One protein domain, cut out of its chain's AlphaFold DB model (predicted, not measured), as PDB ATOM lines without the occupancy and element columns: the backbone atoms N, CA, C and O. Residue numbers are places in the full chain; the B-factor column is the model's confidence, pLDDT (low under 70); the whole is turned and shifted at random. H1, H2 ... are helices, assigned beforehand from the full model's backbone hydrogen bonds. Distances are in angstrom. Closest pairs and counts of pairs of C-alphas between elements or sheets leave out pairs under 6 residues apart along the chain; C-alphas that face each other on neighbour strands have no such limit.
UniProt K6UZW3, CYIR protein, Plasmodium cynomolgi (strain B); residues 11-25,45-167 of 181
ATOM      1  N   GLU A  11     -30.727 -65.173 247.654       85.12
ATOM      2  CA  GLU A  11     -30.696 -65.036 249.121       85.12
ATOM      3  C   GLU A  11     -29.680 -65.983 249.782       85.12
ATOM      4  O   GLU A  11     -29.039 -65.643 250.786       85.12
ATOM      5  N   VAL A  12     -29.467 -67.155 249.179       87.88
ATOM      6  CA  VAL A  12     -28.459 -68.126 249.611       87.88
ATOM      7  C   VAL A  12     -27.056 -67.643 249.256       87.88
ATOM      8  O   VAL A  12     -26.156 -67.709 250.091       87.88
ATOM      9  N   LEU A  13     -26.873 -67.097 248.056       89.25
ATOM     10  CA  LEU A  13     -25.556 -66.821 247.485       89.25
ATOM     11  C   LEU A  13     -25.003 -65.425 247.787       89.25
ATOM     12  O   LEU A  13     -23.787 -65.257 247.791       89.25
ATOM     13  N   GLN A  14     -25.855 -64.443 248.097       89.06
ATOM     14  CA  GLN A  14     -25.482 -63.021 248.216       89.06
ATOM     15  C   GLN A  14     -24.335 -62.724 249.193       89.06
ATOM     16  O   GLN A  14     -23.613 -61.744 249.041       89.06
ATOM     17  N   ASN A  15     -24.138 -63.580 250.198       87.44
ATOM     18  CA  ASN A  15     -23.103 -63.391 251.216       87.44
ATOM     19  C   ASN A  15     -21.766 -64.067 250.868       87.44
ATOM     20  O   ASN A  15     -20.794 -63.917 251.614       87.44
ATOM     21  N   PHE A  16     -21.699 -64.821 249.770       92.00
ATOM     22  CA  PHE A  16     -20.505 -65.564 249.389       92.00
ATOM     23  C   PHE A  16     -19.539 -64.754 248.508       92.00
ATOM     24  O   PHE A  16     -19.938 -63.772 247.880       92.00
ATOM     25  N   PRO A  17     -18.247 -65.140 248.455       91.50
ATOM     26  CA  PRO A  17     -17.251 -64.432 247.655       91.50
ATOM     27  C   PRO A  17     -17.602 -64.295 246.174       91.50
ATOM     28  O   PRO A  17     -17.384 -63.215 245.632       91.50
ATOM     29  N   SER A  18     -18.180 -65.325 245.541       90.19
ATOM     30  CA  SER A  18     -18.522 -65.250 244.111       90.19
ATOM     31  C   SER A  18     -19.500 -64.105 243.809       90.19
ATOM     32  O   SER A  18     -19.338 -63.388 242.823       90.19
ATOM     33  N   TYR A  19     -20.453 -63.851 244.713       89.56
ATOM     34  CA  TYR A  19     -21.423 -62.769 244.565       89.56
ATOM     35  C   TYR A  19     -20.756 -61.390 244.583       89.56
ATOM     36  O   TYR A  19     -21.085 -60.531 243.769       89.56
ATOM     37  N   LYS A  20     -19.740 -61.205 245.436       89.44
ATOM     38  CA  LYS A  20     -18.951 -59.965 245.496       89.44
ATOM     39  C   LYS A  20     -18.166 -59.705 244.211       89.44
ATOM     40  O   LYS A  20     -17.922 -58.551 243.878       89.44
ATOM     41  N   GLU A  21     -17.743 -60.744 243.492       90.19
ATOM     42  CA  GLU A  21     -17.105 -60.570 242.181       90.19
ATOM     43  C   GLU A  21     -18.109 -60.069 241.132       90.19
ATOM     44  O   GLU A  21     -17.778 -59.177 240.351       90.19
ATOM     45  N   TYR A  22     -19.356 -60.553 241.158       89.06
ATOM     46  CA  TYR A  22     -20.416 -60.019 240.297       89.06
ATOM     47  C   TYR A  22     -20.774 -58.568 240.636       89.06
ATOM     48  O   TYR A  22     -20.914 -57.756 239.726       89.06
ATOM     49  N   GLU A  23     -20.831 -58.205 241.921       88.06
ATOM     50  CA  GLU A  23     -21.067 -56.815 242.336       88.06
ATOM     51  C   GLU A  23     -19.983 -55.862 241.817       88.06
ATOM     52  O   GLU A  23     -20.277 -54.722 241.458       88.06
ATOM     53  N   LYS A  24     -18.718 -56.297 241.735       87.19
ATOM     54  CA  LYS A  24     -17.664 -55.467 241.127       87.19
ATOM     55  C   LYS A  24     -17.972 -55.171 239.664       87.19
ATOM     56  O   LYS A  24     -17.799 -54.032 239.250       87.19
ATOM     57  N   LEU A  25     -18.442 -56.171 238.915       85.38
ATOM     58  CA  LEU A  25     -18.800 -56.041 237.500       85.38
ATOM     59  C   LEU A  25     -19.999 -55.108 237.286       85.38
ATOM     60  O   LEU A  25     -19.992 -54.327 236.338       85.38
ATOM     61  N   ASN A  45       0.299 -67.528 237.297       62.16
ATOM     62  CA  ASN A  45      -0.684 -67.036 238.266       62.16
ATOM     63  C   ASN A  45      -1.580 -65.934 237.679       62.16
ATOM     64  O   ASN A  45      -2.749 -65.840 238.048       62.16
ATOM     65  N   ASP A  46      -1.060 -65.113 236.765       67.00
ATOM     66  CA  ASP A  46      -1.859 -64.083 236.095       67.00
ATOM     67  C   ASP A  46      -2.806 -64.696 235.062       67.00
ATOM     68  O   ASP A  46      -3.934 -64.236 234.924       67.00
ATOM     69  N   ILE A  47      -2.386 -65.770 234.383       67.12
ATOM     70  CA  ILE A  47      -3.232 -66.506 233.434       67.12
ATOM     71  C   ILE A  47      -4.417 -67.144 234.163       67.12
ATOM     72  O   ILE A  47      -5.551 -67.001 233.710       67.12
ATOM     73  N   GLN A  48      -4.186 -67.797 235.305       69.50
ATOM     74  CA  GLN A  48      -5.261 -68.422 236.082       69.50
ATOM     75  C   GLN A  48      -6.216 -67.386 236.692       69.50
ATOM     76  O   GLN A  48      -7.430 -67.557 236.631       69.50
ATOM     77  N   LYS A  49      -5.693 -66.265 237.205       74.62
ATOM     78  CA  LYS A  49      -6.534 -65.144 237.656       74.62
ATOM     79  C   LYS A  49      -7.383 -64.583 236.521       74.62
ATOM     80  O   LYS A  49      -8.578 -64.381 236.707       74.62
ATOM     81  N   LEU A  50      -6.784 -64.380 235.349       74.75
ATOM     82  CA  LEU A  50      -7.499 -63.913 234.168       74.75
ATOM     83  C   LEU A  50      -8.570 -64.920 233.732       74.75
ATOM     84  O   LEU A  50      -9.657 -64.494 233.359       74.75
ATOM     85  N   LYS A  51      -8.293 -66.234 233.808       74.69
ATOM     86  CA  LYS A  51      -9.283 -67.284 233.517       74.69
ATOM     87  C   LYS A  51     -10.479 -67.116 234.441       74.69
ATOM     88  O   LYS A  51     -11.581 -66.915 233.951       74.69
ATOM     89  N   ASN A  52     -10.258 -67.083 235.751       77.81
ATOM     90  CA  ASN A  52     -11.341 -66.935 236.724       77.81
ATOM     91  C   ASN A  52     -12.145 -65.649 236.478       77.81
ATOM     92  O   ASN A  52     -13.369 -65.699 236.388       77.81
ATOM     93  N   SER A  53     -11.478 -64.506 236.275       81.00
ATOM     94  CA  SER A  53     -12.151 -63.240 235.949       81.00
ATOM     95  C   SER A  53     -12.994 -63.316 234.669       81.00
ATOM     96  O   SER A  53     -14.079 -62.734 234.629       81.00
ATOM     97  N   CYS A  54     -12.548 -64.053 233.647       81.06
ATOM     98  CA  CYS A  54     -13.331 -64.295 232.435       81.06
ATOM     99  C   CYS A  54     -14.640 -65.044 232.719       81.06
ATOM    100  O   CYS A  54     -15.669 -64.666 232.165       81.06
ATOM    101  N   TYR A  55     -14.638 -66.054 233.595       81.94
ATOM    102  CA  TYR A  55     -15.854 -66.809 233.936       81.94
ATOM    103  C   TYR A  55     -16.857 -65.972 234.719       81.94
ATOM    104  O   TYR A  55     -18.047 -65.963 234.397       81.94
ATOM    105  N   TYR A  56     -16.374 -65.174 235.677       87.31
ATOM    106  CA  TYR A  56     -17.215 -64.191 236.355       87.31
ATOM    107  C   TYR A  56     -17.864 -63.232 235.352       87.31
ATOM    108  O   TYR A  56     -19.080 -63.033 235.385       87.31
ATOM    109  N   PHE A  57     -17.086 -62.700 234.406       87.06
ATOM    110  CA  PHE A  57     -17.612 -61.845 233.345       87.06
ATOM    111  C   PHE A  57     -18.634 -62.563 232.452       87.06
ATOM    112  O   PHE A  57     -19.690 -62.000 232.178       87.06
ATOM    113  N   GLN A  58     -18.365 -63.797 232.022       87.25
ATOM    114  CA  GLN A  58     -19.271 -64.579 231.175       87.25
ATOM    115  C   GLN A  58     -20.619 -64.813 231.860       87.25
ATOM    116  O   GLN A  58     -21.661 -64.472 231.298       87.25
ATOM    117  N   HIS A  59     -20.618 -65.327 233.094       89.06
ATOM    118  CA  HIS A  59     -21.852 -65.569 233.843       89.06
ATOM    119  C   HIS A  59     -22.611 -64.274 234.129       89.06
ATOM    120  O   HIS A  59     -23.834 -64.233 233.981       89.06
ATOM    121  N   TRP A  60     -21.900 -63.201 234.485       90.94
ATOM    122  CA  TRP A  60     -22.491 -61.877 234.661       90.94
ATOM    123  C   TRP A  60     -23.129 -61.359 233.368       90.94
ATOM    124  O   TRP A  60     -24.270 -60.892 233.379       90.94
ATOM    125  N   PHE A  61     -22.423 -61.472 232.243       90.06
ATOM    126  CA  PHE A  61     -22.899 -61.027 230.940       90.06
ATOM    127  C   PHE A  61     -24.153 -61.807 230.537       90.06
ATOM    128  O   PHE A  61     -25.153 -61.200 230.159       90.06
ATOM    129  N   PHE A  62     -24.150 -63.134 230.684       88.94
ATOM    130  CA  PHE A  62     -25.270 -63.985 230.274       88.94
ATOM    131  C   PHE A  62     -26.504 -63.715 231.135       88.94
ATOM    132  O   PHE A  62     -27.606 -63.598 230.601       88.94
ATOM    133  N   ASP A  63     -26.322 -63.545 232.446       89.12
ATOM    134  CA  ASP A  63     -27.391 -63.202 233.388       89.12
ATOM    135  C   ASP A  63     -28.005 -61.828 233.061       89.12
ATOM    136  O   ASP A  63     -29.226 -61.682 232.987       89.12
ATOM    137  N   ASN A  64     -27.179 -60.822 232.757       89.12
ATOM    138  CA  ASN A  64     -27.658 -59.500 232.341       89.12
ATOM    139  C   ASN A  64     -28.380 -59.528 230.985       89.12
ATOM    140  O   ASN A  64     -29.409 -58.865 230.812       89.12
ATOM    141  N   ILE A  65     -27.886 -60.318 230.027       89.38
ATOM    142  CA  ILE A  65     -28.561 -60.517 228.743       89.38
ATOM    143  C   ILE A  65     -29.905 -61.229 228.942       89.38
ATOM    144  O   ILE A  65     -30.913 -60.761 228.410       89.38
ATOM    145  N   ALA A  66     -29.952 -62.304 229.732       88.62
ATOM    146  CA  ALA A  66     -31.181 -63.013 230.085       88.62
ATOM    147  C   ALA A  66     -32.213 -62.061 230.702       88.62
ATOM    148  O   ALA A  66     -33.320 -61.917 230.179       88.62
ATOM    149  N   LYS A  67     -31.820 -61.326 231.748       86.62
ATOM    150  CA  LYS A  67     -32.686 -60.376 232.459       86.62
ATOM    151  C   LYS A  67     -33.270 -59.302 231.545       86.62
ATOM    152  O   LYS A  67     -34.440 -58.955 231.684       86.62
ATOM    153  N   LYS A  68     -32.463 -58.766 230.624       87.31
ATOM    154  CA  LYS A  68     -32.856 -57.635 229.774       87.31
ATOM    155  C   LYS A  68     -33.619 -58.043 228.518       87.31
ATOM    156  O   LYS A  68     -34.487 -57.300 228.068       87.31
ATOM    157  N   TYR A  69     -33.283 -59.190 227.935       86.38
ATOM    158  CA  TYR A  69     -33.758 -59.572 226.605       86.38
ATOM    159  C   TYR A  69     -34.669 -60.807 226.622       86.38
ATOM    160  O   TYR A  69     -35.495 -60.965 225.730       86.38
ATOM    161  N   TYR A  70     -34.617 -61.653 227.644       81.50
ATOM    162  CA  TYR A  70     -35.415 -62.884 227.675       81.50
ATOM    163  C   TYR A  70     -36.595 -62.837 228.651       81.50
ATOM    164  O   TYR A  70     -37.456 -63.710 228.604       81.50
ATOM    165  N   ASN A  71     -36.711 -61.769 229.443       73.62
ATOM    166  CA  ASN A  71     -37.891 -61.498 230.258       73.62
ATOM    167  C   ASN A  71     -38.939 -60.705 229.450       73.62
ATOM    168  O   ASN A  71     -38.782 -59.503 229.232       73.62
ATOM    169  N   GLY A  72     -40.018 -61.364 229.004       67.50
ATOM    170  CA  GLY A  72     -41.203 -60.712 228.420       67.50
ATOM    171  C   GLY A  72     -41.664 -61.248 227.055       67.50
ATOM    172  O   GLY A  72     -41.132 -62.213 226.518       67.50
ATOM    173  N   ASN A  73     -42.673 -60.593 226.467       60.72
ATOM    174  CA  ASN A  73     -43.440 -61.114 225.319       60.72
ATOM    175  C   ASN A  73     -42.795 -60.889 223.928       60.72
ATOM    176  O   ASN A  73     -43.345 -61.329 222.921       60.72
ATOM    177  N   HIS A  74     -41.637 -60.222 223.834       64.25
ATOM    178  CA  HIS A  74     -40.967 -59.877 222.562       64.25
ATOM    179  C   HIS A  74     -39.722 -60.733 222.272       64.25
ATOM    180  O   HIS A  74     -38.690 -60.236 221.818       64.25
ATOM    181  N   ILE A  75     -39.849 -62.041 222.497       65.19
ATOM    182  CA  ILE A  75     -38.757 -63.028 222.457       65.19
ATOM    183  C   ILE A  75     -37.934 -62.942 221.155       65.19
ATOM    184  O   ILE A  75     -36.706 -62.940 221.200       65.19
ATOM    185  N   TYR A  76     -38.576 -62.789 219.989       65.06
ATOM    186  CA  TYR A  76     -37.878 -62.780 218.693       65.06
ATOM    187  C   TYR A  76     -36.946 -61.573 218.481       65.06
ATOM    188  O   TYR A  76     -35.792 -61.729 218.072       65.06
ATOM    189  N   TYR A  77     -37.435 -60.355 218.737       67.88
ATOM    190  CA  TYR A  77     -36.638 -59.135 218.556       67.88
ATOM    191  C   TYR A  77     -35.509 -59.070 219.574       67.88
ATOM    192  O   TYR A  77     -34.368 -58.760 219.223       67.88
ATOM    193  N   ASN A  78     -35.813 -59.433 220.814       80.12
ATOM    194  CA  ASN A  78     -34.836 -59.420 221.880       80.12
ATOM    195  C   ASN A  78     -33.723 -60.452 221.658       80.12
ATOM    196  O   ASN A  78     -32.557 -60.140 221.888       80.12
ATOM    197  N   HIS A  79     -34.048 -61.629 221.111       80.69
ATOM    198  CA  HIS A  79     -33.056 -62.633 220.726       80.69
ATOM    199  C   HIS A  79     -32.058 -62.096 219.686       80.69
ATOM    200  O   HIS A  79     -30.855 -62.308 219.817       80.69
ATOM    201  N   ARG A  80     -32.515 -61.341 218.673       85.69
ATOM    202  CA  ARG A  80     -31.610 -60.720 217.680       85.69
ATOM    203  C   ARG A  80     -30.678 -59.679 218.304       85.69
ATOM    204  O   ARG A  80     -29.523 -59.575 217.896       85.69
ATOM    205  N   VAL A  81     -31.173 -58.889 219.258       86.88
ATOM    206  CA  VAL A  81     -30.345 -57.904 219.971       86.88
ATOM    207  C   VAL A  81     -29.321 -58.612 220.852       86.88
ATOM    208  O   VAL A  81     -28.138 -58.284 220.771       86.88
ATOM    209  N   ALA A  82     -29.744 -59.627 221.612       87.12
ATOM    210  CA  ALA A  82     -28.852 -60.472 222.396       87.12
ATOM    211  C   ALA A  82     -27.748 -61.068 221.513       87.12
ATOM    212  O   ALA A  82     -26.572 -60.846 221.782       87.12
ATOM    213  N   GLN A  83     -28.105 -61.711 220.400       87.56
ATOM    214  CA  GLN A  83     -27.140 -62.298 219.470       87.56
ATOM    215  C   GLN A  83     -26.108 -61.276 218.963       87.56
ATOM    216  O   GLN A  83     -24.919 -61.578 218.905       87.56
ATOM    217  N   LYS A  84     -26.523 -60.045 218.634       90.06
ATOM    218  CA  LYS A  84     -25.580 -58.985 218.238       90.06
ATOM    219  C   LYS A  84     -24.609 -58.620 219.361       90.06
ATOM    220  O   LYS A  84     -23.432 -58.418 219.082       90.06
ATOM    221  N   LEU A  85     -25.082 -58.541 220.604       89.94
ATOM    222  CA  LEU A  85     -24.232 -58.252 221.763       89.94
ATOM    223  C   LEU A  85     -23.218 -59.372 222.001       89.94
ATOM    224  O   LEU A  85     -22.035 -59.089 222.177       89.94
ATOM    225  N   PHE A  86     -23.650 -60.630 221.916       88.12
ATOM    226  CA  PHE A  86     -22.747 -61.777 221.972       88.12
ATOM    227  C   PHE A  86     -21.698 -61.738 220.858       88.12
ATOM    228  O   PHE A  86     -20.517 -61.900 221.141       88.12
ATOM    229  N   ASN A  87     -22.091 -61.440 219.614       87.81
ATOM    230  CA  ASN A  87     -21.147 -61.322 218.499       87.81
ATOM    231  C   ASN A  87     -20.108 -60.216 218.731       87.81
ATOM    232  O   ASN A  87     -18.940 -60.401 218.392       87.81
ATOM    233  N   ILE A  88     -20.503 -59.081 219.318       87.06
ATOM    234  CA  ILE A  88     -19.572 -57.997 219.666       87.06
ATOM    235  C   ILE A  88     -18.568 -58.481 220.716       87.06
ATOM    236  O   ILE A  88     -17.365 -58.354 220.498       87.06
ATOM    237  N   VAL A  89     -19.035 -59.077 221.818       85.06
ATOM    238  CA  VAL A  89     -18.155 -59.595 222.884       85.06
ATOM    239  C   VAL A  89     -17.234 -60.700 222.358       85.06
ATOM    240  O   VAL A  89     -16.033 -60.679 222.613       85.06
ATOM    241  N   SER A  90     -17.766 -61.626 221.563       83.25
ATOM    242  CA  SER A  90     -17.019 -62.692 220.887       83.25
ATOM    243  C   SER A  90     -15.923 -62.133 219.971       83.25
ATOM    244  O   SER A  90     -14.770 -62.553 220.039       83.25
ATOM    245  N   THR A  91     -16.252 -61.111 219.176       84.19
ATOM    246  CA  THR A  91     -15.278 -60.439 218.309       84.19
ATOM    247  C   THR A  91     -14.180 -59.794 219.148       84.19
ATOM    248  O   THR A  91     -13.010 -60.049 218.899       84.19
ATOM    249  N   LEU A  92     -14.532 -59.017 220.178       81.62
ATOM    250  CA  LEU A  92     -13.561 -58.335 221.041       81.62
ATOM    251  C   LEU A  92     -12.617 -59.314 221.755       81.62
ATOM    252  O   LEU A  92     -11.409 -59.093 221.787       81.62
ATOM    253  N   THR A  93     -13.156 -60.410 222.285       79.12
ATOM    254  CA  THR A  93     -12.378 -61.436 222.999       79.12
ATOM    255  C   THR A  93     -11.469 -62.240 222.070       79.12
ATOM    256  O   THR A  93     -10.376 -62.621 222.474       79.12
ATOM    257  N   SER A  94     -11.839 -62.403 220.797       76.50
ATOM    258  CA  SER A  94     -11.007 -63.096 219.801       76.50
ATOM    259  C   SER A  94      -9.769 -62.312 219.335       76.50
ATOM    260  O   SER A  94      -8.849 -62.895 218.768       76.50
ATOM    261  N   VAL A  95      -9.707 -60.993 219.571       75.00
ATOM    262  CA  VAL A  95      -8.627 -60.127 219.046       75.00
ATOM    263  C   VAL A  95      -7.292 -60.358 219.763       75.00
ATOM    264  O   VAL A  95      -6.232 -60.067 219.211       75.00
ATOM    265  N   SER A  96      -7.311 -60.881 220.989       71.44
ATOM    266  CA  SER A  96      -6.101 -61.090 221.784       71.44
ATOM    267  C   SER A  96      -6.075 -62.487 222.383       71.44
ATOM    268  O   SER A  96      -7.005 -62.905 223.068       71.44
ATOM    269  N   SER A  97      -4.953 -63.186 222.197       69.56
ATOM    270  CA  SER A  97      -4.723 -64.521 222.762       69.56
ATOM    271  C   SER A  97      -4.839 -64.558 224.287       69.56
ATOM    272  O   SER A  97      -5.149 -65.606 224.841       69.56
ATOM    273  N   LYS A  98      -4.648 -63.417 224.970       69.69
ATOM    274  CA  LYS A  98      -4.795 -63.308 226.428       69.69
ATOM    275  C   LYS A  98      -6.256 -63.387 226.873       69.69
ATOM    276  O   LYS A  98      -6.552 -64.023 227.874       69.69
ATOM    277  N   ILE A  99      -7.164 -62.754 226.133       72.12
ATOM    278  CA  ILE A  99      -8.597 -62.687 226.474       72.12
ATOM    279  C   ILE A  99      -9.453 -63.630 225.631       72.12
ATOM    280  O   ILE A  99     -10.660 -63.683 225.832       72.12
ATOM    281  N   ASN A 100      -8.850 -64.420 224.740       71.81
ATOM    282  CA  ASN A 100      -9.563 -65.439 223.971       71.81
ATOM    283  C   ASN A 100     -10.279 -66.455 224.878       71.81
ATOM    284  O   ASN A 100     -11.320 -66.983 224.526       71.81
ATOM    285  N   GLN A 101      -9.779 -66.676 226.093       70.75
ATOM    286  CA  GLN A 101     -10.454 -67.504 227.096       70.75
ATOM    287  C   GLN A 101     -11.741 -66.873 227.672       70.75
ATOM    288  O   GLN A 101     -12.574 -67.581 228.224       70.75
ATOM    289  N   CYS A 102     -11.935 -65.556 227.525       74.00
ATOM    290  CA  CYS A 102     -13.191 -64.866 227.843       74.00
ATOM    291  C   CYS A 102     -14.247 -65.030 226.735       74.00
ATOM    292  O   CYS A 102     -15.310 -64.416 226.823       74.00
ATOM    293  N   TYR A 103     -13.987 -65.819 225.691       73.88
ATOM    294  CA  TYR A 103     -14.889 -65.969 224.555       73.88
ATOM    295  C   TYR A 103     -16.305 -66.387 224.972       73.88
ATOM    296  O   TYR A 103     -16.511 -67.410 225.619       73.88
ATOM    297  N   CYS A 104     -17.295 -65.587 224.575       73.81
ATOM    298  CA  CYS A 104     -18.708 -65.826 224.861       73.81
ATOM    299  C   CYS A 104     -19.401 -66.402 223.623       73.81
ATOM    300  O   CYS A 104     -19.795 -65.643 222.732       73.81
ATOM    301  N   HIS A 105     -19.590 -67.721 223.560       70.44
ATOM    302  CA  HIS A 105     -20.393 -68.317 222.492       70.44
ATOM    303  C   HIS A 105     -21.892 -68.087 222.750       70.44
ATOM    304  O   HIS A 105     -22.389 -68.315 223.854       70.44
ATOM    305  N   PHE A 106     -22.633 -67.660 221.724       75.44
ATOM    306  CA  PHE A 106     -24.091 -67.566 221.796       75.44
ATOM    307  C   PHE A 106     -24.721 -68.956 221.626       75.44
ATOM    308  O   PHE A 106     -25.137 -69.340 220.533       75.44
ATOM    309  N   SER A 107     -24.753 -69.735 222.706       77.69
ATOM    310  CA  SER A 107     -25.367 -71.070 222.754       77.69
ATOM    311  C   SER A 107     -26.131 -71.299 224.046       77.69
ATOM    312  O   SER A 107     -25.779 -70.750 225.086       77.69
ATOM    313  N   GLY A 108     -27.125 -72.183 223.981       80.38
ATOM    314  CA  GLY A 108     -27.984 -72.514 225.114       80.38
ATOM    315  C   GLY A 108     -29.140 -71.532 225.286       80.38
ATOM    316  O   GLY A 108     -29.356 -70.636 224.469       80.38
ATOM    317  N   SER A 109     -29.906 -71.745 226.349       86.31
ATOM    318  CA  SER A 109     -31.033 -70.904 226.748       86.31
ATOM    319  C   SER A 109     -30.722 -70.107 228.023       86.31
ATOM    320  O   SER A 109     -29.805 -70.472 228.762       86.31
ATOM    321  N   PRO A 110     -31.504 -69.060 228.345       87.31
ATOM    322  CA  PRO A 110     -31.416 -68.368 229.635       87.31
ATOM    323  C   PRO A 110     -31.440 -69.305 230.849       87.31
ATOM    324  O   PRO A 110     -30.695 -69.090 231.804       87.31
ATOM    325  N   ASP A 111     -32.241 -70.371 230.792       87.69
ATOM    326  CA  ASP A 111     -32.304 -71.374 231.856       87.69
ATOM    327  C   ASP A 111     -31.011 -72.182 231.967       87.69
ATOM    328  O   ASP A 111     -30.596 -72.531 233.074       87.69
ATOM    329  N   ASP A 112     -30.365 -72.488 230.841       87.06
ATOM    330  CA  ASP A 112     -29.072 -73.174 230.833       87.06
ATOM    331  C   ASP A 112     -27.982 -72.267 231.402       87.06
ATOM    332  O   ASP A 112     -27.219 -72.700 232.260       87.06
ATOM    333  N   TRP A 113     -27.960 -70.988 231.013       88.69
ATOM    334  CA  TRP A 113     -27.011 -70.007 231.551       88.69
ATOM    335  C   TRP A 113     -27.166 -69.829 233.063       88.69
ATOM    336  O   TRP A 113     -26.173 -69.730 233.783       88.69
ATOM    337  N   LYS A 114     -28.411 -69.833 233.554       90.19
ATOM    338  CA  LYS A 114     -28.724 -69.750 234.982       90.19
ATOM    339  C   LYS A 114     -28.224 -70.984 235.743       90.19
ATOM    340  O   LYS A 114     -27.591 -70.835 236.786       90.19
ATOM    341  N   LYS A 115     -28.464 -72.191 235.221       91.56
ATOM    342  CA  LYS A 115     -27.969 -73.451 235.816       91.56
ATOM    343  C   LYS A 115     -26.445 -73.513 235.832       91.56
ATOM    344  O   LYS A 115     -25.867 -73.887 236.846       91.56
ATOM    345  N   GLU A 116     -25.813 -73.113 234.733       89.06
ATOM    346  CA  GLU A 116     -24.359 -73.060 234.606       89.06
ATOM    347  C   GLU A 116     -23.745 -72.105 235.640       89.06
ATOM    348  O   GLU A 116     -22.804 -72.472 236.339       89.06
ATOM    349  N   LYS A 117     -24.336 -70.915 235.821       90.94
ATOM    350  CA  LYS A 117     -23.923 -69.968 236.866       90.94
ATOM    351  C   LYS A 117     -24.050 -70.567 238.271       90.94
ATOM    352  O   LYS A 117     -23.152 -70.383 239.081       90.94
ATOM    353  N   TYR A 118     -25.125 -71.301 238.565       93.12
ATOM    354  CA  TYR A 118     -25.283 -71.951 239.872       93.12
ATOM    355  C   TYR A 118     -24.246 -73.048 240.126       93.12
ATOM    356  O   TYR A 118     -23.747 -73.161 241.242       93.12
ATOM    357  N   LEU A 119     -23.876 -73.823 239.104       92.00
ATOM    358  CA  LEU A 119     -22.772 -74.776 239.218       92.00
ATOM    359  C   LEU A 119     -21.455 -74.047 239.516       92.00
ATOM    360  O   LEU A 119     -20.774 -74.397 240.478       92.00
ATOM    361  N   HIS A 120     -21.140 -72.988 238.768       90.94
ATOM    362  CA  HIS A 120     -19.971 -72.144 239.022       90.94
ATOM    363  C   HIS A 120     -19.951 -71.584 240.454       90.94
ATOM    364  O   HIS A 120     -18.981 -71.774 241.189       90.94
ATOM    365  N   ASP A 121     -21.050 -70.967 240.891       92.69
ATOM    366  CA  ASP A 121     -21.185 -70.412 242.239       92.69
ATOM    367  C   ASP A 121     -21.054 -71.478 243.329       92.69
ATOM    368  O   ASP A 121     -20.516 -71.199 244.401       92.69
ATOM    369  N   TYR A 122     -21.527 -72.703 243.086       93.25
ATOM    370  CA  TYR A 122     -21.306 -73.807 244.010       93.25
ATOM    371  C   TYR A 122     -19.813 -74.122 244.151       93.25
ATOM    372  O   TYR A 122     -19.302 -74.097 245.268       93.25
ATOM    373  N   PHE A 123     -19.086 -74.355 243.055       90.81
ATOM    374  CA  PHE A 123     -17.669 -74.731 243.138       90.81
ATOM    375  C   PHE A 123     -16.797 -73.635 243.758       90.81
ATOM    376  O   PHE A 123     -15.917 -73.945 244.566       90.81
ATOM    377  N   GLU A 124     -17.097 -72.364 243.492       90.31
ATOM    378  CA  GLU A 124     -16.390 -71.232 244.100       90.31
ATOM    379  C   GLU A 124     -16.669 -71.099 245.609       90.31
ATOM    380  O   GLU A 124     -15.797 -70.675 246.380       90.31
ATOM    381  N   ASN A 125     -17.862 -71.505 246.062       92.19
ATOM    382  CA  ASN A 125     -18.328 -71.223 247.420       92.19
ATOM    383  C   ASN A 125     -18.542 -72.442 248.326       92.19
ATOM    384  O   ASN A 125     -18.783 -72.239 249.513       92.19
ATOM    385  N   HIS A 126     -18.445 -73.681 247.834       91.38
ATOM    386  CA  HIS A 126     -18.847 -74.896 248.565       91.38
ATOM    387  C   HIS A 126     -18.229 -74.995 249.967       91.38
ATOM    388  O   HIS A 126     -18.910 -75.341 250.926       91.38
ATOM    389  N   LYS A 127     -16.967 -74.578 250.130       91.62
ATOM    390  CA  LYS A 127     -16.263 -74.547 251.427       91.62
ATOM    391  C   LYS A 127     -16.900 -73.628 252.483       91.62
ATOM    392  O   LYS A 127     -16.599 -73.761 253.667       91.62
ATOM    393  N   TYR A 128     -17.733 -72.674 252.072       92.25
ATOM    394  CA  TYR A 128     -18.473 -71.762 252.950       92.25
ATOM    395  C   TYR A 128     -19.899 -72.247 253.244       92.25
ATOM    396  O   TYR A 128     -20.574 -71.681 254.107       92.25
ATOM    397  N   ILE A 129     -20.362 -73.287 252.549       91.44
ATOM    398  CA  ILE A 129     -21.679 -73.890 252.738       91.44
ATOM    399  C   ILE A 129     -21.552 -74.928 253.853       91.44
ATOM    400  O   ILE A 129     -21.145 -76.065 253.634       91.44
ATOM    401  N   SER A 130     -21.871 -74.524 255.082       91.00
ATOM    402  CA  SER A 130     -21.829 -75.407 256.248       91.00
ATOM    403  C   SER A 130     -22.967 -75.109 257.214       91.00
ATOM    404  O   SER A 130     -23.228 -73.953 257.550       91.00
ATOM    405  N   CYS A 131     -23.588 -76.179 257.715       92.75
ATOM    406  CA  CYS A 131     -24.612 -76.116 258.752       92.75
ATOM    407  C   CYS A 131     -24.048 -75.995 260.173       92.75
ATOM    408  O   CYS A 131     -24.796 -75.697 261.100       92.75
ATOM    409  N   SER A 132     -22.746 -76.231 260.381       89.81
ATOM    410  CA  SER A 132     -22.168 -76.308 261.731       89.81
ATOM    411  C   SER A 132     -22.240 -74.984 262.496       89.81
ATOM    412  O   SER A 132     -22.313 -74.988 263.720       89.81
ATOM    413  N   ASN A 133     -22.221 -73.861 261.773       86.25
ATOM    414  CA  ASN A 133     -22.194 -72.507 262.329       86.25
ATOM    415  C   ASN A 133     -23.355 -71.634 261.814       86.25
ATOM    416  O   ASN A 133     -23.289 -70.410 261.919       86.25
ATOM    417  N   SER A 134     -24.393 -72.228 261.217       86.50
ATOM    418  CA  SER A 134     -25.535 -71.496 260.658       86.50
ATOM    419  C   SER A 134     -26.792 -71.673 261.513       86.50
ATOM    420  O   SER A 134     -26.915 -72.636 262.270       86.50
ATOM    421  N   SER A 135     -27.766 -70.770 261.368       92.31
ATOM    422  CA  SER A 135     -29.106 -71.004 261.915       92.31
ATOM    423  C   SER A 135     -29.758 -72.226 261.254       92.31
ATOM    424  O   SER A 135     -29.333 -72.668 260.181       92.31
ATOM    425  N   LYS A 136     -30.808 -72.760 261.889       92.12
ATOM    426  CA  LYS A 136     -31.594 -73.874 261.342       92.12
ATOM    427  C   LYS A 136     -32.151 -73.532 259.957       92.12
ATOM    428  O   LYS A 136     -31.925 -74.288 259.022       92.12
ATOM    429  N   ASP A 137     -32.787 -72.370 259.834       90.88
ATOM    430  CA  ASP A 137     -33.399 -71.917 258.581       90.88
ATOM    431  C   ASP A 137     -32.341 -71.754 257.480       90.88
ATOM    432  O   ASP A 137     -32.506 -72.226 256.360       90.88
ATOM    433  N   ARG A 138     -31.175 -71.194 257.827       90.38
ATOM    434  CA  ARG A 138     -30.063 -71.039 256.884       90.38
ATOM    435  C   ARG A 138     -29.455 -72.377 256.456       90.38
ATOM    436  O   ARG A 138     -29.058 -72.536 255.307       90.38
ATOM    437  N   CYS A 139     -29.369 -73.338 257.374       92.88
ATOM    438  CA  CYS A 139     -28.938 -74.693 257.042       92.88
ATOM    439  C   CYS A 139     -29.933 -75.371 256.089       92.88
ATOM    440  O   CYS A 139     -29.515 -76.058 255.159       92.88
ATOM    441  N   GLU A 140     -31.235 -75.153 256.279       92.94
ATOM    442  CA  GLU A 140     -32.268 -75.684 255.389       92.94
ATOM    443  C   GLU A 140     -32.137 -75.114 253.969       92.94
ATOM    444  O   GLU A 140     -32.128 -75.881 253.008       92.94
ATOM    445  N   GLU A 141     -31.912 -73.806 253.830       92.38
ATOM    446  CA  GLU A 141     -31.594 -73.172 252.543       92.38
ATOM    447  C   GLU A 141     -30.352 -73.786 251.875       92.38
ATOM    448  O   GLU A 141     -30.363 -74.072 250.676       92.38
ATOM    449  N   TYR A 142     -29.282 -74.031 252.642       93.62
ATOM    450  CA  TYR A 142     -28.076 -74.690 252.133       93.62
ATOM    451  C   TYR A 142     -28.349 -76.115 251.660       93.62
ATOM    452  O   TYR A 142     -27.903 -76.484 250.576       93.62
ATOM    453  N   ILE A 143     -29.110 -76.903 252.422       93.19
ATOM    454  CA  ILE A 143     -29.493 -78.260 252.021       93.19
ATOM    455  C   ILE A 143     -30.295 -78.221 250.719       93.19
ATOM    456  O   ILE A 143     -30.020 -79.007 249.812       93.19
ATOM    457  N   GLN A 144     -31.259 -77.308 250.596       94.19
ATOM    458  CA  GLN A 144     -32.064 -77.174 249.382       94.19
ATOM    459  C   GLN A 144     -31.206 -76.764 248.177       94.19
ATOM    460  O   GLN A 144     -31.342 -77.356 247.103       94.19
ATOM    461  N   TYR A 145     -30.283 -75.816 248.362       94.31
ATOM    462  CA  TYR A 145     -29.354 -75.392 247.317       94.31
ATOM    463  C   TYR A 145     -28.443 -76.537 246.865       94.31
ATOM    464  O   TYR A 145     -28.394 -76.842 245.677       94.31
ATOM    465  N   VAL A 146     -27.783 -77.230 247.798       94.44
ATOM    466  CA  VAL A 146     -26.907 -78.372 247.483       94.44
ATOM    467  C   VAL A 146     -27.696 -79.498 246.815       94.44
ATOM    468  O   VAL A 146     -27.238 -80.070 245.833       94.44
ATOM    469  N   THR A 147     -28.925 -79.767 247.264       95.31
ATOM    470  CA  THR A 147     -29.814 -80.750 246.621       95.31
ATOM    471  C   THR A 147     -30.120 -80.370 245.172       95.31
ATOM    472  O   THR A 147     -30.118 -81.222 244.284       95.31
ATOM    473  N   TYR A 148     -30.363 -79.086 244.907       95.06
ATOM    474  CA  TYR A 148     -30.568 -78.595 243.552       95.06
ATOM    475  C   TYR A 148     -29.305 -78.731 242.695       95.06
ATOM    476  O   TYR A 148     -29.399 -79.236 241.578       95.06
ATOM    477  N   ILE A 149     -28.133 -78.368 243.215       94.81
ATOM    478  CA  ILE A 149     -26.852 -78.557 242.525       94.81
ATOM    479  C   ILE A 149     -26.615 -80.039 242.200       94.81
ATOM    480  O   ILE A 149     -26.311 -80.367 241.054       94.81
ATOM    481  N   ASN A 150     -26.878 -80.945 243.145       93.75
ATOM    482  CA  ASN A 150     -26.798 -82.395 242.932       93.75
ATOM    483  C   ASN A 150     -27.733 -82.892 241.827       93.75
ATOM    484  O   ASN A 150     -27.425 -83.866 241.147       93.75
ATOM    485  N   SER A 151     -28.864 -82.223 241.595       94.56
ATOM    486  CA  SER A 151     -29.751 -82.557 240.472       94.56
ATOM    487  C   SER A 151     -29.205 -82.114 239.106       94.56
ATOM    488  O   SER A 151     -29.615 -82.654 238.076       94.56
ATOM    489  N   LEU A 152     -28.296 -81.132 239.084       92.94
ATOM    490  CA  LEU A 152     -27.654 -80.616 237.873       92.94
ATOM    491  C   LEU A 152     -26.345 -81.345 237.549       92.94
ATOM    492  O   LEU A 152     -26.029 -81.509 236.370       92.94
ATOM    493  N   PHE A 153     -25.612 -81.775 238.580       91.00
ATOM    494  CA  PHE A 153     -24.257 -82.310 238.467       91.00
ATOM    495  C   PHE A 153     -24.117 -83.486 237.489       91.00
ATOM    496  O   PHE A 153     -23.282 -83.350 236.600       91.00
ATOM    497  N   PRO A 154     -24.954 -84.549 237.505       90.94
ATOM    498  CA  PRO A 154     -24.744 -85.710 236.631       90.94
ATOM    499  C   PRO A 154     -24.719 -85.354 235.143       90.94
ATOM    500  O   PRO A 154     -23.855 -85.783 234.394       90.94
ATOM    501  N   ARG A 155     -25.622 -84.466 234.706       87.88
ATOM    502  CA  ARG A 155     -25.667 -84.021 233.302       87.88
ATOM    503  C   ARG A 155     -24.463 -83.181 232.899       87.88
ATOM    504  O   ARG A 155     -24.214 -83.026 231.705       87.88
ATOM    505  N   LYS A 156     -23.831 -82.520 233.868       87.75
ATOM    506  CA  LYS A 156     -22.635 -81.720 233.640       87.75
ATOM    507  C   LYS A 156     -21.404 -82.619 233.661       87.75
ATOM    508  O   LYS A 156     -20.599 -82.509 232.752       87.75
ATOM    509  N   GLU A 157     -21.323 -83.539 234.613       89.44
ATOM    510  CA  GLU A 157     -20.295 -84.575 234.708       89.44
ATOM    511  C   GLU A 157     -20.224 -85.420 233.430       89.44
ATOM    512  O   GLU A 157     -19.164 -85.467 232.823       89.44
ATOM    513  N   ASP A 158     -21.353 -85.945 232.937       87.94
ATOM    514  CA  ASP A 158     -21.424 -86.740 231.694       87.94
ATOM    515  C   ASP A 158     -20.851 -86.025 230.456       87.94
ATOM    516  O   ASP A 158     -20.497 -86.664 229.469       87.94
ATOM    517  N   LYS A 159     -20.847 -84.688 230.467       85.50
ATOM    518  CA  LYS A 159     -20.290 -83.873 229.381       85.50
ATOM    519  C   LYS A 159     -18.823 -83.570 229.644       85.50
ATOM    520  O   LYS A 159     -17.976 -83.798 228.802       85.50
ATOM    521  N   CYS A 160     -18.537 -83.100 230.850       86.75
ATOM    522  CA  CYS A 160     -17.261 -82.510 231.210       86.75
ATOM    523  C   CYS A 160     -16.186 -83.515 231.630       86.75
ATOM    524  O   CYS A 160     -15.033 -83.108 231.772       86.75
ATOM    525  N   CYS A 161     -16.551 -84.765 231.915       88.88
ATOM    526  CA  CYS A 161     -15.679 -85.740 232.554       88.88
ATOM    527  C   CYS A 161     -15.614 -87.041 231.750       88.88
ATOM    528  O   CYS A 161     -16.645 -87.603 231.390       88.88
ATOM    529  N   ASP A 162     -14.401 -87.554 231.548       85.94
ATOM    530  CA  ASP A 162     -14.144 -88.905 231.050       85.94
ATOM    531  C   ASP A 162     -13.366 -89.681 232.115       85.94
ATOM    532  O   ASP A 162     -12.321 -89.231 232.581       85.94
ATOM    533  N   GLU A 163     -13.917 -90.804 232.576       84.12
ATOM    534  CA  GLU A 163     -13.352 -91.619 233.667       84.12
ATOM    535  C   GLU A 163     -12.962 -90.816 234.936       84.12
ATOM    536  O   GLU A 163     -11.998 -91.137 235.632       84.12
ATOM    537  N   GLY A 164     -13.725 -89.763 235.261       79.94
ATOM    538  CA  GLY A 164     -13.458 -88.889 236.413       79.94
ATOM    539  C   GLY A 164     -12.365 -87.838 236.174       79.94
ATOM    540  O   GLY A 164     -11.951 -87.158 237.109       79.94
ATOM    541  N   VAL A 165     -11.903 -87.680 234.934       82.94
ATOM    542  CA  VAL A 165     -10.930 -86.663 234.519       82.94
ATOM    543  C   VAL A 165     -11.635 -85.596 233.689       82.94
ATOM    544  O   VAL A 165     -12.426 -85.918 232.807       82.94
ATOM    545  N   LEU A 166     -11.354 -84.319 233.963       83.25
ATOM    546  CA  LEU A 166     -11.896 -83.210 233.173       83.25
ATOM    547  C   LEU A 166     -11.418 -83.305 231.720       83.25
ATOM    548  O   LEU A 166     -10.222 -83.435 231.463       83.25
ATOM    549  N   ILE A 167     -12.352 -83.193 230.781       78.44
ATOM    550  CA  ILE A 167     -12.065 -83.144 229.349       78.44
ATOM    551  C   ILE A 167     -11.623 -81.721 228.995       78.44
ATOM    552  O   ILE A 167     -12.396 -80.773 229.142       78.44
TER     553      ILE A 167
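Overview. This is residues 11 to 25 and 45 to 167 of the 181 residues of the protein "CYIR protein" of Plasmodium cynomolgi (strain B) (UniProt K6UZW3). H2, the longest helix, and H4 meet as a V bridged by H1; H3 folds back beside H2, and H5 crosses H4. This all-helix part has 138 residues with five named helices, H1 to H5, and no named strand. It is only just compact, close to loose, with a radius of gyration of the C-alphas of 16.8 A and spans of 47 by 42 by 34 A.

Arrangement. H2, residues 45 to 70, forms a hairpin with H3, residues 75 to 94, at 16 degrees; residues 65 to 70 touch 75 to 82, closest C-alphas Tyr 69 and Asn 78, 4.8 A. H2's residues 59 to 70 touch residues 110 to 117 of H4, residues 110 to 128, at a steep tilt of 42 degrees, closest C-alphas Ala 66 and Pro 110, 5.4 A. H1, residues 17 to 25, touches residues 56 to 60 of H2, closest C-alphas Tyr 22 and Trp 60, 6.3 A, and 121 to 125 of H4. H5, residues 136 to 160, touches H4, closest C-alphas Leu 119 and Ile 149, 6.5 A. O i to N i+4 pairs are within hydrogen-bond range throughout H1, H2 and H3, 13 of 15 in H4, 18 of 21 in H5.

Along the chain. H2 runs 36.5 A from C-alpha 45 at (-0.684, -67.036, 238.266); H5, 34.5 A, ends at C-alpha 160 (-17.261, -82.510, 231.210).

Size, cuts and confidence. Residues 26 to 44 are cut out, a 21.2 A gap between C-alphas 25 and 45. The link H3 to H4 is long. Confidence is under 70 at residues 45 to 48, 72 to 77 and 97 to 98.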